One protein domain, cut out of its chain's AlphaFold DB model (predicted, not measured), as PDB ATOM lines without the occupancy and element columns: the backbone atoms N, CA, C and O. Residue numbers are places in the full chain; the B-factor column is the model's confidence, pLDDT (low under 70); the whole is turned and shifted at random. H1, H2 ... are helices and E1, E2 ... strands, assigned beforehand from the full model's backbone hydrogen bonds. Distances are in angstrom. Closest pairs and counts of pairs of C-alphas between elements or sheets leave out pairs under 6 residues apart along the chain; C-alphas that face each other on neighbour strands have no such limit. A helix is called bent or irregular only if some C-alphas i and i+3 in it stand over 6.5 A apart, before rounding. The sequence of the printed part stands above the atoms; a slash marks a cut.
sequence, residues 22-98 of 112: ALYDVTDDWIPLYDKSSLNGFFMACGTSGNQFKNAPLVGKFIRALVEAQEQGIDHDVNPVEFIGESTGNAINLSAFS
ATOM      1  N   ALA A  22      24.698 -24.118   9.424       91.31
ATOM      2  CA  ALA A  22      23.603 -23.186   9.183       91.31
ATOM      3  C   ALA A  22      23.806 -21.934  10.047       91.31
ATOM      4  O   ALA A  22      24.558 -21.969  11.023       91.31
ATOM      5  N   LEU A  23      23.144 -20.840   9.676       93.62
ATOM      6  CA  LEU A  23      23.185 -19.567  10.390       93.62
ATOM      7  C   LEU A  23      21.780 -19.195  10.852       93.62
ATOM      8  O   LEU A  23      20.800 -19.493  10.170       93.62
ATOM      9  N   TYR A  24      21.705 -18.525  11.996       94.00
ATOM     10  CA  TYR A  24      20.497 -17.846  12.448       94.00
ATOM     11  C   TYR A  24      20.693 -16.345  12.303       94.00
ATOM     12  O   TYR A  24      21.770 -15.837  12.620       94.00
ATOM     13  N   ASP A  25      19.651 -15.646  11.858       94.94
ATOM     14  CA  ASP A  25      19.563 -14.205  12.039       94.94
ATOM     15  C   ASP A  25      18.958 -13.931  13.422       94.94
ATOM     16  O   ASP A  25      17.865 -14.380  13.759       94.94
ATOM     17  N   VAL A  26      19.730 -13.294  14.293       95.50
ATOM     18  CA  VAL A  26      19.396 -13.184  15.718       95.50
ATOM     19  C   VAL A  26      19.147 -11.723  16.050       95.50
ATOM     20  O   VAL A  26      19.928 -10.859  15.657       95.50
ATOM     21  N   THR A  27      18.053 -11.457  16.754       95.44
ATOM     22  CA  THR A  27      17.742 -10.153  17.353       95.44
ATOM     23  C   THR A  27      18.285 -10.083  18.775       95.44
ATOM     24  O   THR A  27      18.491 -11.110  19.421       95.44
ATOM     25  N   ASP A  28      18.480  -8.872  19.295       93.81
ATOM     26  CA  ASP A  28      19.093  -8.658  20.614       93.81
ATOM     27  C   ASP A  28      18.307  -9.299  21.772       93.81
ATOM     28  O   ASP A  28      18.887  -9.665  22.793       93.81
ATOM     29  N   ASP A  29      16.990  -9.458  21.626       94.81
ATOM     30  CA  ASP A  29      16.115 -10.135  22.591       94.81
ATOM     31  C   ASP A  29      15.677 -11.532  22.164       94.81
ATOM     32  O   ASP A  29      14.875 -12.142  22.864       94.81
ATOM     33  N   TRP A  30      16.180 -12.073  21.056       94.88
ATOM     34  CA  TRP A  30      15.783 -13.387  20.542       94.88
ATOM     35  C   TRP A  30      14.290 -13.516  20.165       94.88
ATOM     36  O   TRP A  30      13.791 -14.629  19.960       94.88
ATOM     37  N   ILE A  31      13.574 -12.391  20.035       95.12
ATOM     38  CA  ILE A  31      12.194 -12.316  19.537       95.12
ATOM     39  C   ILE A  31      12.231 -11.939  18.047       95.12
ATOM     40  O   ILE A  31      12.941 -11.002  17.668       95.12
ATOM     41  N   PRO A  32      11.480 -12.627  17.171       96.06
ATOM     42  CA  PRO A  32      11.497 -12.322  15.747       96.06
ATOM     43  C   PRO A  32      10.912 -10.949  15.417       96.06
ATOM     44  O   PRO A  32      10.121 -10.384  16.173       96.06
ATOM     45  N   LEU A  33      11.297 -10.433  14.253       97.06
ATOM     46  CA  LEU A  33      10.757  -9.217  13.660       97.06
ATOM     47  C   LEU A  33       9.731  -9.587  12.591       97.06
ATOM     48  O   LEU A  33      10.094 -10.123  11.541       97.06
ATOM     49  N   TYR A  34       8.466  -9.273  12.866       97.81
ATOM     50  CA  TYR A  34       7.342  -9.397  11.936       97.81
ATOM     51  C   TYR A  34       6.670  -8.032  11.832       97.81
ATOM     52  O   TYR A  34       5.821  -7.696  12.653       97.81
ATOM     53  N   ASP A  35       7.109  -7.210  10.883       97.88
ATOM     54  CA  ASP A  35       6.714  -5.799  10.848       97.88
ATOM     55  C   ASP A  35       6.908  -5.173   9.460       97.88
ATOM     56  O   ASP A  35       7.606  -5.722   8.604       97.88
ATOM     57  N   LYS A  36       6.336  -3.990   9.233       96.56
ATOM     58  CA  LYS A  36       6.733  -3.119   8.123       96.56
ATOM     59  C   LYS A  36       8.167  -2.623   8.327       96.56
ATOM     60  O   LYS A  36       8.654  -2.479   9.448       96.56
ATOM     61  N   SER A  37       8.863  -2.359   7.231       95.75
ATOM     62  CA  SER A  37      10.190  -1.743   7.257       95.75
ATOM     63  C   SER A  37      10.096  -0.211   7.266       95.75
ATOM     64  O   SER A  37       9.011   0.365   7.211       95.75
ATOM     65  N   SER A  38      11.242   0.472   7.304       91.38
ATOM     66  CA  SER A  38      11.308   1.921   7.064       91.38
ATOM     67  C   SER A  38      11.069   2.311   5.599       91.38
ATOM     68  O   SER A  38      10.905   3.493   5.304       91.38
ATOM     69  N   LEU A  39      11.061   1.342   4.677       94.81
ATOM     70  CA  LEU A  39      10.745   1.544   3.268       94.81
ATOM     71  C   LEU A  39       9.267   1.225   3.021       94.81
ATOM     72  O   LEU A  39       8.799   0.118   3.301       94.81
ATOM     73  N   ASN A  40       8.541   2.191   2.458       90.94
ATOM     74  CA  ASN A  40       7.118   2.044   2.162       90.94
ATOM     75  C   ASN A  40       6.861   0.839   1.247       90.94
ATOM     76  O   ASN A  40       7.508   0.688   0.211       90.94
ATOM     77  N   GLY A  41       5.896   0.002   1.629       92.94
ATOM     78  CA  GLY A  41       5.520  -1.199   0.877       92.94
ATOM     79  C   GLY A  41       6.398  -2.430   1.132       92.94
ATOM     80  O   GLY A  41       6.104  -3.490   0.586       92.94
ATOM     81  N   PHE A  42       7.435  -2.335   1.970       97.12
ATOM     82  CA  PHE A  42       8.289  -3.470   2.327       97.12
ATOM     83  C   PHE A  42       7.998  -3.962   3.743       97.12
ATOM     84  O   PHE A  42       7.964  -3.174   4.689       97.12
ATOM     85  N   PHE A  43       7.868  -5.281   3.888       98.06
ATOM     86  CA  PHE A  43       7.637  -5.972   5.156       98.06
ATOM     87  C   PHE A  43       8.772  -6.949   5.450       98.06
ATOM     88  O   PHE A  43       9.410  -7.485   4.543       98.06
ATOM     89  N   MET A  44       9.022  -7.172   6.733       97.69
ATOM     90  CA  MET A  44      10.106  -7.989   7.251       97.69
ATOM     91  C   MET A  44       9.532  -9.168   8.026       97.69
ATOM     92  O   MET A  44       8.697  -8.992   8.909       97.69
ATOM     93  N   ALA A  45      10.025 -10.361   7.699       97.44
ATOM     94  CA  ALA A  45       9.868 -11.569   8.496       97.44
ATOM     95  C   ALA A  45      11.258 -12.164   8.738       97.44
ATOM     96  O   ALA A  45      11.694 -13.069   8.026       97.44
ATOM     97  N   CYS A  46      11.990 -11.576   9.679       97.00
ATOM     98  CA  CYS A  46      13.403 -11.854   9.933       97.00
ATOM     99  C   CYS A  46      13.692 -11.887  11.441       97.00
ATOM    100  O   CYS A  46      12.778 -11.855  12.267       97.00
ATOM    101  N   GLY A  47      14.958 -12.002  11.825       95.94
ATOM    102  CA  GLY A  47      15.374 -12.062  13.224       95.94
ATOM    103  C   GLY A  47      14.891 -13.322  13.942       95.94
ATOM    104  O   GLY A  47      14.617 -13.300  15.138       95.94
ATOM    105  N   THR A  48      14.730 -14.422  13.212       94.94
ATOM    106  CA  THR A  48      14.054 -15.648  13.657       94.94
ATOM    107  C   THR A  48      14.716 -16.340  14.844       94.94
ATOM    108  O   THR A  48      14.114 -17.233  15.443       94.94
ATOM    109  N   SER A  49      15.950 -15.963  15.187       93.88
ATOM    110  CA  SER A  49      16.617 -16.321  16.442       93.88
ATOM    111  C   SER A  49      16.664 -17.833  16.713       93.88
ATOM    112  O   SER A  49      16.717 -18.297  17.850       93.88
ATOM    113  N   GLY A  50      16.634 -18.628  15.639       92.75
ATOM    114  CA  GLY A  50      16.784 -20.079  15.673       92.75
ATOM    115  C   GLY A  50      15.606 -20.881  16.224       92.75
ATOM    116  O   GLY A  50      15.766 -22.083  16.440       92.75
ATOM    117  N   ASN A  51      14.435 -20.272  16.455       91.06
ATOM    118  CA  ASN A  51      13.296 -20.960  17.082       91.06
ATOM    119  C   ASN A  51      11.972 -20.887  16.293       91.06
ATOM    120  O   ASN A  51      11.002 -21.543  16.683       91.06
ATOM    121  N   GLN A  52      11.936 -20.180  15.158       93.06
ATOM    122  CA  GLN A  52      10.693 -19.914  14.417       93.06
ATOM    123  C   GLN A  52      10.336 -20.938  13.334       93.06
ATOM    124  O   GLN A  52       9.253 -20.840  12.764       93.06
ATOM    125  N   PHE A  53      11.154 -21.968  13.082       92.50
ATOM    126  CA  PHE A  53      10.804 -23.013  12.102       92.50
ATOM    127  C   PHE A  53       9.424 -23.632  12.385       92.50
ATOM    128  O   PHE A  53       8.618 -23.823  11.479       92.50
ATOM    129  N   LYS A  54       9.115 -23.867  13.668       92.81
ATOM    130  CA  LYS A  54       7.822 -24.406  14.119       92.81
ATOM    131  C   LYS A  54       6.640 -23.455  13.873       92.81
ATOM    132  O   LYS A  54       5.511 -23.911  13.738       92.81
ATOM    133  N   ASN A  55       6.910 -22.152  13.815       92.44
ATOM    134  CA  ASN A  55       5.906 -21.097  13.692       92.44
ATOM    135  C   ASN A  55       5.766 -20.581  12.257       92.44
ATOM    136  O   ASN A  55       4.831 -19.834  11.986       92.44
ATOM    137  N   ALA A  56       6.653 -20.970  11.335       92.25
ATOM    138  CA  ALA A  56       6.715 -20.426   9.979       92.25
ATOM    139  C   ALA A  56       5.356 -20.374   9.240       92.25
ATOM    140  O   ALA A  56       5.074 -19.342   8.625       92.25
ATOM    141  N   PRO A  57       4.459 -21.383   9.337       92.31
ATOM    142  CA  PRO A  57       3.135 -21.290   8.714       92.31
ATOM    143  C   PRO A  57       2.269 -20.151   9.269       92.31
ATOM    144  O   PRO A  57       1.516 -19.524   8.526       92.31
ATOM    145  N   LEU A  58       2.371 -19.874  10.571       95.19
ATOM    146  CA  LEU A  58       1.633 -18.797  11.227       95.19
ATOM    147  C   LEU A  58       2.217 -17.424  10.875       95.19
ATOM    148  O   LEU A  58       1.463 -16.484  10.644       95.19
ATOM    149  N   VAL A  59       3.542 -17.323  10.750       96.19
ATOM    150  CA  VAL A  59       4.228 -16.076  10.372       96.19
ATOM    151  C   VAL A  59       3.722 -15.546   9.033       96.19
ATOM    152  O   VAL A  59       3.440 -14.358   8.917       96.19
ATOM    153  N   GLY A  60       3.516 -16.416   8.039       96.50
ATOM    154  CA  GLY A  60       2.941 -16.002   6.755       96.50
ATOM    155  C   GLY A  60       1.568 -15.330   6.897       96.50
ATOM    156  O   GLY A  60       1.281 -14.354   6.205       96.50
ATOM    157  N   LYS A  61       0.741 -15.794   7.844       97.50
ATOM    158  CA  LYS A  61      -0.562 -15.184   8.146       97.50
ATOM    159  C   LYS A  61      -0.416 -13.834   8.849       97.50
ATOM    160  O   LYS A  61      -1.163 -12.916   8.530       97.50
ATOM    161  N   PHE A  62       0.558 -13.690   9.750       98.06
ATOM    162  CA  PHE A  62       0.849 -12.408  10.401       98.06
ATOM    163  C   PHE A  62       1.293 -11.351   9.391       98.06
ATOM    164  O   PHE A  62       0.749 -10.251   9.381       98.06
ATOM    165  N   ILE A  63       2.226 -11.696   8.499       98.19
ATOM    166  CA  ILE A  63       2.703 -10.768   7.466       98.19
ATOM    167  C   ILE A  63       1.566 -10.362   6.531       98.19
ATOM    168  O   ILE A  63       1.420  -9.181   6.237       98.19
ATOM    169  N   ARG A  64       0.712 -11.307   6.125       98.00
ATOM    170  CA  ARG A  64      -0.494 -10.990   5.353       98.00
ATOM    171  C   ARG A  64      -1.392  -9.985   6.085       98.00
ATOM    172  O   ARG A  64      -1.791  -9.004   5.473       98.00
ATOM    173  N   ALA A  65      -1.682 -10.206   7.368       98.19
ATOM    174  CA  ALA A  65      -2.534  -9.309   8.149       98.19
ATOM    175  C   ALA A  65      -1.944  -7.890   8.256       98.19
ATOM    176  O   ALA A  65      -2.676  -6.910   8.159       98.19
ATOM    177  N   LEU A  66      -0.620  -7.772   8.405       98.44
ATOM    178  CA  LEU A  66       0.079  -6.483   8.412       98.44
ATOM    179  C   LEU A  66      -0.009  -5.765   7.056       98.44
ATOM    180  O   LEU A  66      -0.224  -4.553   7.019       98.44
ATOM    181  N   VAL A  67       0.127  -6.502   5.949       98.31
ATOM    182  CA  VAL A  67      -0.023  -5.960   4.589       98.31
ATOM    183  C   VAL A  67      -1.452  -5.466   4.360       98.31
ATOM    184  O   VAL A  67      -1.634  -4.311   3.983       98.31
ATOM    185  N   GLU A  68      -2.456  -6.299   4.647       98.25
ATOM    186  CA  GLU A  68      -3.877  -5.952   4.484       98.25
ATOM    187  C   GLU A  68      -4.262  -4.735   5.340       98.25
ATOM    188  O   GLU A  68      -4.974  -3.847   4.871       98.25
ATOM    189  N   ALA A  69      -3.758  -4.651   6.574       97.88
ATOM    190  CA  ALA A  69      -3.980  -3.498   7.441       97.88
ATOM    191  C   ALA A  69      -3.415  -2.207   6.827       97.88
ATOM    192  O   ALA A  69      -4.112  -1.192   6.776       97.88
ATOM    193  N   GLN A  70      -2.189  -2.244   6.295       97.00
ATOM    194  CA  GLN A  70      -1.594  -1.086   5.627       97.00
ATOM    195  C   GLN A  70      -2.383  -0.678   4.372       97.00
ATOM    196  O   GLN A  70      -2.591   0.514   4.151       97.00
ATOM    197  N   GLU A  71      -2.848  -1.634   3.562       97.12
ATOM    198  CA  GLU A  71      -3.681  -1.362   2.378       97.12
ATOM    199  C   GLU A  71      -5.019  -0.699   2.738       97.12
ATOM    200  O   GLU A  71      -5.549   0.097   1.965       97.12
ATOM    201  N   GLN A  72      -5.535  -0.969   3.937       97.62
ATOM    202  CA  GLN A  72      -6.727  -0.324   4.495       97.62
ATOM    203  C   GLN A  72      -6.429   1.030   5.164       97.62
ATOM    204  O   GLN A  72      -7.340   1.673   5.686       97.62
ATOM    205  N   GLY A  73      -5.172   1.481   5.151       96.62
ATOM    206  CA  GLY A  73      -4.742   2.741   5.758       96.62
ATOM    207  C   GLY A  73      -4.518   2.672   7.271       96.62
ATOM    208  O   GLY A  73      -4.417   3.716   7.914       96.62
ATOM    209  N   ILE A  74      -4.437   1.474   7.856       97.19
ATOM    210  CA  ILE A  74      -4.122   1.292   9.275       97.19
ATOM    211  C   ILE A  74      -2.606   1.392   9.458       97.19
ATOM    212  O   ILE A  74      -1.842   0.584   8.930       97.19
ATOM    213  N   ASP A  75      -2.167   2.370  10.249       96.00
ATOM    214  CA  ASP A  75      -0.769   2.467  10.654       96.00
ATOM    215  C   ASP A  75      -0.491   1.555  11.853       96.00
ATOM    216  O   ASP A  75      -0.870   1.875  12.979       96.00
ATOM    217  N   HIS A  76       0.210   0.444  11.615       96.69
ATOM    218  CA  HIS A  76       0.589  -0.522  12.648       96.69
ATOM    219  C   HIS A  76       1.390   0.086  13.812       96.69
ATOM    220  O   HIS A  76       1.264  -0.383  14.941       96.69
ATOM    221  N   ASP A  77       2.185   1.133  13.559       96.25
ATOM    222  CA  ASP A  77       3.011   1.755  14.603       96.25
ATOM    223  C   ASP A  77       2.147   2.561  15.600       96.25
ATOM    224  O   ASP A  77       2.561   2.788  16.736       96.25
ATOM    225  N   VAL A  78       0.948   2.994  15.186       97.00
ATOM    226  CA  VAL A  78       0.025   3.826  15.983       97.00
ATOM    227  C   VAL A  78      -1.173   3.020  16.481       97.00
ATOM    228  O   VAL A  78      -1.582   3.159  17.633       97.00
ATOM    229  N   ASN A  79      -1.733   2.177  15.616       97.31
ATOM    230  CA  ASN A  79      -2.834   1.272  15.908       97.31
ATOM    231  C   ASN A  79      -2.377  -0.172  15.639       97.31
ATOM    232  O   ASN A  79      -2.535  -0.669  14.517       97.31
ATOM    233  N   PRO A  80      -1.778  -0.839  16.646       97.25
ATOM    234  CA  PRO A  80      -1.268  -2.191  16.508       97.25
ATOM    235  C   PRO A  80      -2.304  -3.167  15.958       97.25
ATOM    236  O   PRO A  80      -3.452  -3.213  16.391       97.25
ATOM    237  N   VAL A  81      -1.856  -3.993  15.020       98.31
ATOM    238  CA  VAL A  81      -2.677  -5.046  14.424       98.31
ATOM    239  C   VAL A  81      -2.773  -6.200  15.413       98.31
ATOM    240  O   VAL A  81      -1.757  -6.665  15.936       98.31
ATOM    241  N   GLU A  82      -3.987  -6.693  15.631       98.00
ATOM    242  CA  GLU A  82      -4.240  -7.923  16.372       98.00
ATOM    243  C   GLU A  82      -4.605  -9.056  15.417       98.00
ATOM    244  O   GLU A  82      -5.416  -8.898  14.506       98.00
ATOM    245  N   PHE A  83      -4.012 -10.225  15.641       98.00
ATOM    246  CA  PHE A  83      -4.335 -11.443  14.914       98.00
ATOM    247  C   PHE A  83      -5.095 -12.406  15.825       98.00
ATOM    248  O   PHE A  83      -4.598 -12.778  16.888       98.00
ATOM    249  N   ILE A  84      -6.278 -12.855  15.404       98.00
ATOM    250  CA  ILE A  84      -7.063 -13.839  16.157       98.00
ATOM    251  C   ILE A  84      -6.657 -15.251  15.734       98.00
ATOM    252  O   ILE A  84      -6.796 -15.636  14.574       98.00
ATOM    253  N   GLY A  85      -6.157 -16.043  16.683       95.88
ATOM    254  CA  GLY A  85      -5.761 -17.424  16.438       95.88
ATOM    255  C   GLY A  85      -6.948 -18.291  16.015       95.88
ATOM    256  O   GLY A  85      -7.850 -18.524  16.809       95.88
ATOM    257  N   GLU A  86      -6.922 -18.835  14.798       93.44
ATOM    258  CA  GLU A  86      -8.033 -19.625  14.233       93.44
ATOM    259  C   GLU A  86      -8.435 -20.830  15.099       93.44
ATOM    260  O   GLU A  86      -9.611 -21.167  15.192       93.44
ATOM    261  N   SER A  87      -7.462 -21.484  15.741       93.38
ATOM    262  CA  SER A  87      -7.706 -22.666  16.579       93.38
ATOM    263  C   SER A  87      -7.947 -22.350  18.053       93.38
ATOM    264  O   SER A  87      -8.533 -23.169  18.753       93.38
ATOM    265  N   THR A  88      -7.463 -21.210  18.552       95.44
ATOM    266  CA  THR A  88      -7.498 -20.879  19.988       95.44
ATOM    267  C   THR A  88      -8.485 -19.769  20.324       95.44
ATOM    268  O   THR A  88      -8.869 -19.646  21.481       95.44
ATOM    269  N   GLY A  89      -8.870 -18.942  19.350       96.75
ATOM    270  CA  GLY A  89      -9.639 -17.714  19.555       96.75
ATOM    271  C   GLY A  89      -8.862 -16.595  20.258       96.75
ATOM    272  O   GLY A  89      -9.406 -15.513  20.455       96.75
ATOM    273  N   ASN A  90      -7.600 -16.823  20.633       97.06
ATOM    274  CA  ASN A  90      -6.813 -15.842  21.373       97.06
ATOM    275  C   ASN A  90      -6.344 -14.714  20.453       97.06
ATOM    276  O   ASN A  90      -5.847 -14.976  19.354       97.06
ATOM    277  N   ALA A  91      -6.437 -13.479  20.942       97.50
ATOM    278  CA  ALA A  91      -5.833 -12.326  20.294       97.50
ATOM    279  C   ALA A  91      -4.311 -12.330  20.497       97.50
ATOM    280  O   ALA A  91      -3.810 -12.532  21.605       97.50
ATOM    281  N   ILE A  92      -3.580 -12.113  19.409       97.38
ATOM    282  CA  ILE A  92      -2.128 -11.974  19.379       97.38
ATOM    283  C   ILE A  92      -1.831 -10.558  18.901       97.38
ATOM    284  O   ILE A  92      -2.055 -10.232  17.736       97.38
ATOM    285  N   ASN A  93      -1.325  -9.717  19.799       97.56
ATOM    286  CA  ASN A  93      -0.930  -8.361  19.449       97.56
ATOM    287  C   ASN A  93       0.402  -8.393  18.683       97.56
ATOM    288  O   ASN A  93       1.443  -8.741  19.246       97.56
ATOM    289  N   LEU A  94       0.371  -8.028  17.398       98.19
ATOM    290  CA  LEU A  94       1.542  -8.123  16.525       98.19
ATOM    291  C   LEU A  94       2.624  -7.082  16.848       98.19
ATOM    292  O   LEU A  94       3.773  -7.295  16.472       98.19
ATOM    293  N   SER A  95       2.322  -6.034  17.629       97.44
ATOM    294  CA  SER A  95       3.356  -5.088  18.094       97.44
ATOM    295  C   SER A  95       4.423  -5.748  18.972       97.44
ATOM    296  O   SER A  95       5.543  -5.244  19.055       97.44
ATOM    297  N   ALA A  96       4.136  -6.923  19.548       96.12
ATOM    298  CA  ALA A  96       5.129  -7.735  20.249       96.12
ATOM    299  C   ALA A  96       6.319  -8.141  19.352       96.12
ATOM    300  O   ALA A  96       7.398  -8.434  19.864       96.12
ATOM    301  N   PHE A  97       6.140  -8.131  18.027       96.94
ATOM    302  CA  PHE A  97       7.163  -8.451  17.026       96.94
ATOM    303  C   PHE A  97       7.642  -7.218  16.245       96.94
ATOM    304  O   PHE A  97       8.394  -7.357  15.279       96.94
ATOM    305  N   SER A  98       7.223  -6.015  16.649       97.38
ATOM    306  CA  SER A  98       7.562  -4.774  15.949       97.38
ATOM    307  C   SER A  98       9.056  -4.463  16.032       97.38
ATOM    308  O   SER A  98       9.732  -4.807  17.007       97.38
TER     309      SER A  98
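AT A GLANCE: This is residues 22 to 98 of the 112 residues of an uncharacterized protein of Acidimicrobiia bacterium BACL6 MAG-120322-bin79 (UniProt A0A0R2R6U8). One long, kinked helix, H1, serves two separate two-stranded hairpins: E1 and E2 pack on it side by side with its length, and E3, in the other hairpin, packs across its residues 61 to 69. The short helix H2, directly after E4, fills the space between the hairpins, near E1 and E3. The printed part has 77 residues with two named helices and four named strands in the order E1, E2, H1, E3, E4, H2; each sheet is antiparallel, in the order E1 - E2 and E3 - E4. The class is mixed, helices and strands, with 38 residues, under half, in named elements. The whole is compact, with a radius of gyration of the C-alphas of 12.6 A, and only just flat, with spans of 38 by 33 by 18 A.

IN THESE COORDINATES: The printed part begins at Ala 22. E1, residues 33 to 36, starts with C-alpha 33 at (10.757, -9.217, 13.660) and is 9.2 A long; E2, residues 43 to 46, is 9.5 A long. H1, residues 52 to 71, is 26.4 A long and ends with C-alpha 71 at (-3.681, -1.362, 2.378). It has a kink of 46 degrees near residue 59 and is irregular, with C-alphas 54 and 57 7.8 A apart. E3 is residues 82 to 84 and E4 residues 91 to 93. H2, residues 94 to 97, ends with C-alpha 97 at (7.163, -8.451, 17.026).

HOW THE PARTS SIT: E1 and E2 form a hairpin, antiparallel at 169 degrees, with N 33 and O 46 2.9 A apart and N 44 and O 35 2.8 A apart, within hydrogen-bond range. The closest C-alphas of E1 and H1 are those of Tyr 34 and Ile 63, 6.6 A apart; those of E2 and H1 are Phe 43 and Ile 63, 7.3 A. E3 and E4 form the other hairpin, antiparallel at 153 degrees, with N 92 and O 83 2.8 A apart, within hydrogen-bond range. The closest C-alphas of H1 and E3 are those of Phe 62 and Phe 83, 6.9 A apart. E1 and E2 are both apart from E3 and E4. H2 has its C-alpha of Phe 97 5.0 A from that of Leu 33 in E1, the closest of that pair. H1 and H2 are close but not clearly touching, with the C-alphas of Phe 62 and Leu 94 closest at 7.5 A. In H1, 13 of 16 O i to N i+4 pairs are within hydrogen-bond range; H2 is too short for such a pair.

THE WHOLE: The C-alphas of Ala 22 and Gly 73 are the two farthest apart, at 38.6 A. The printed part has no cut. The links E2 to H1 and E4 to H2 are tight, the others short, and no link is long. The mean pLDDT of the printed part is 95.9, and no printed residue is under 70.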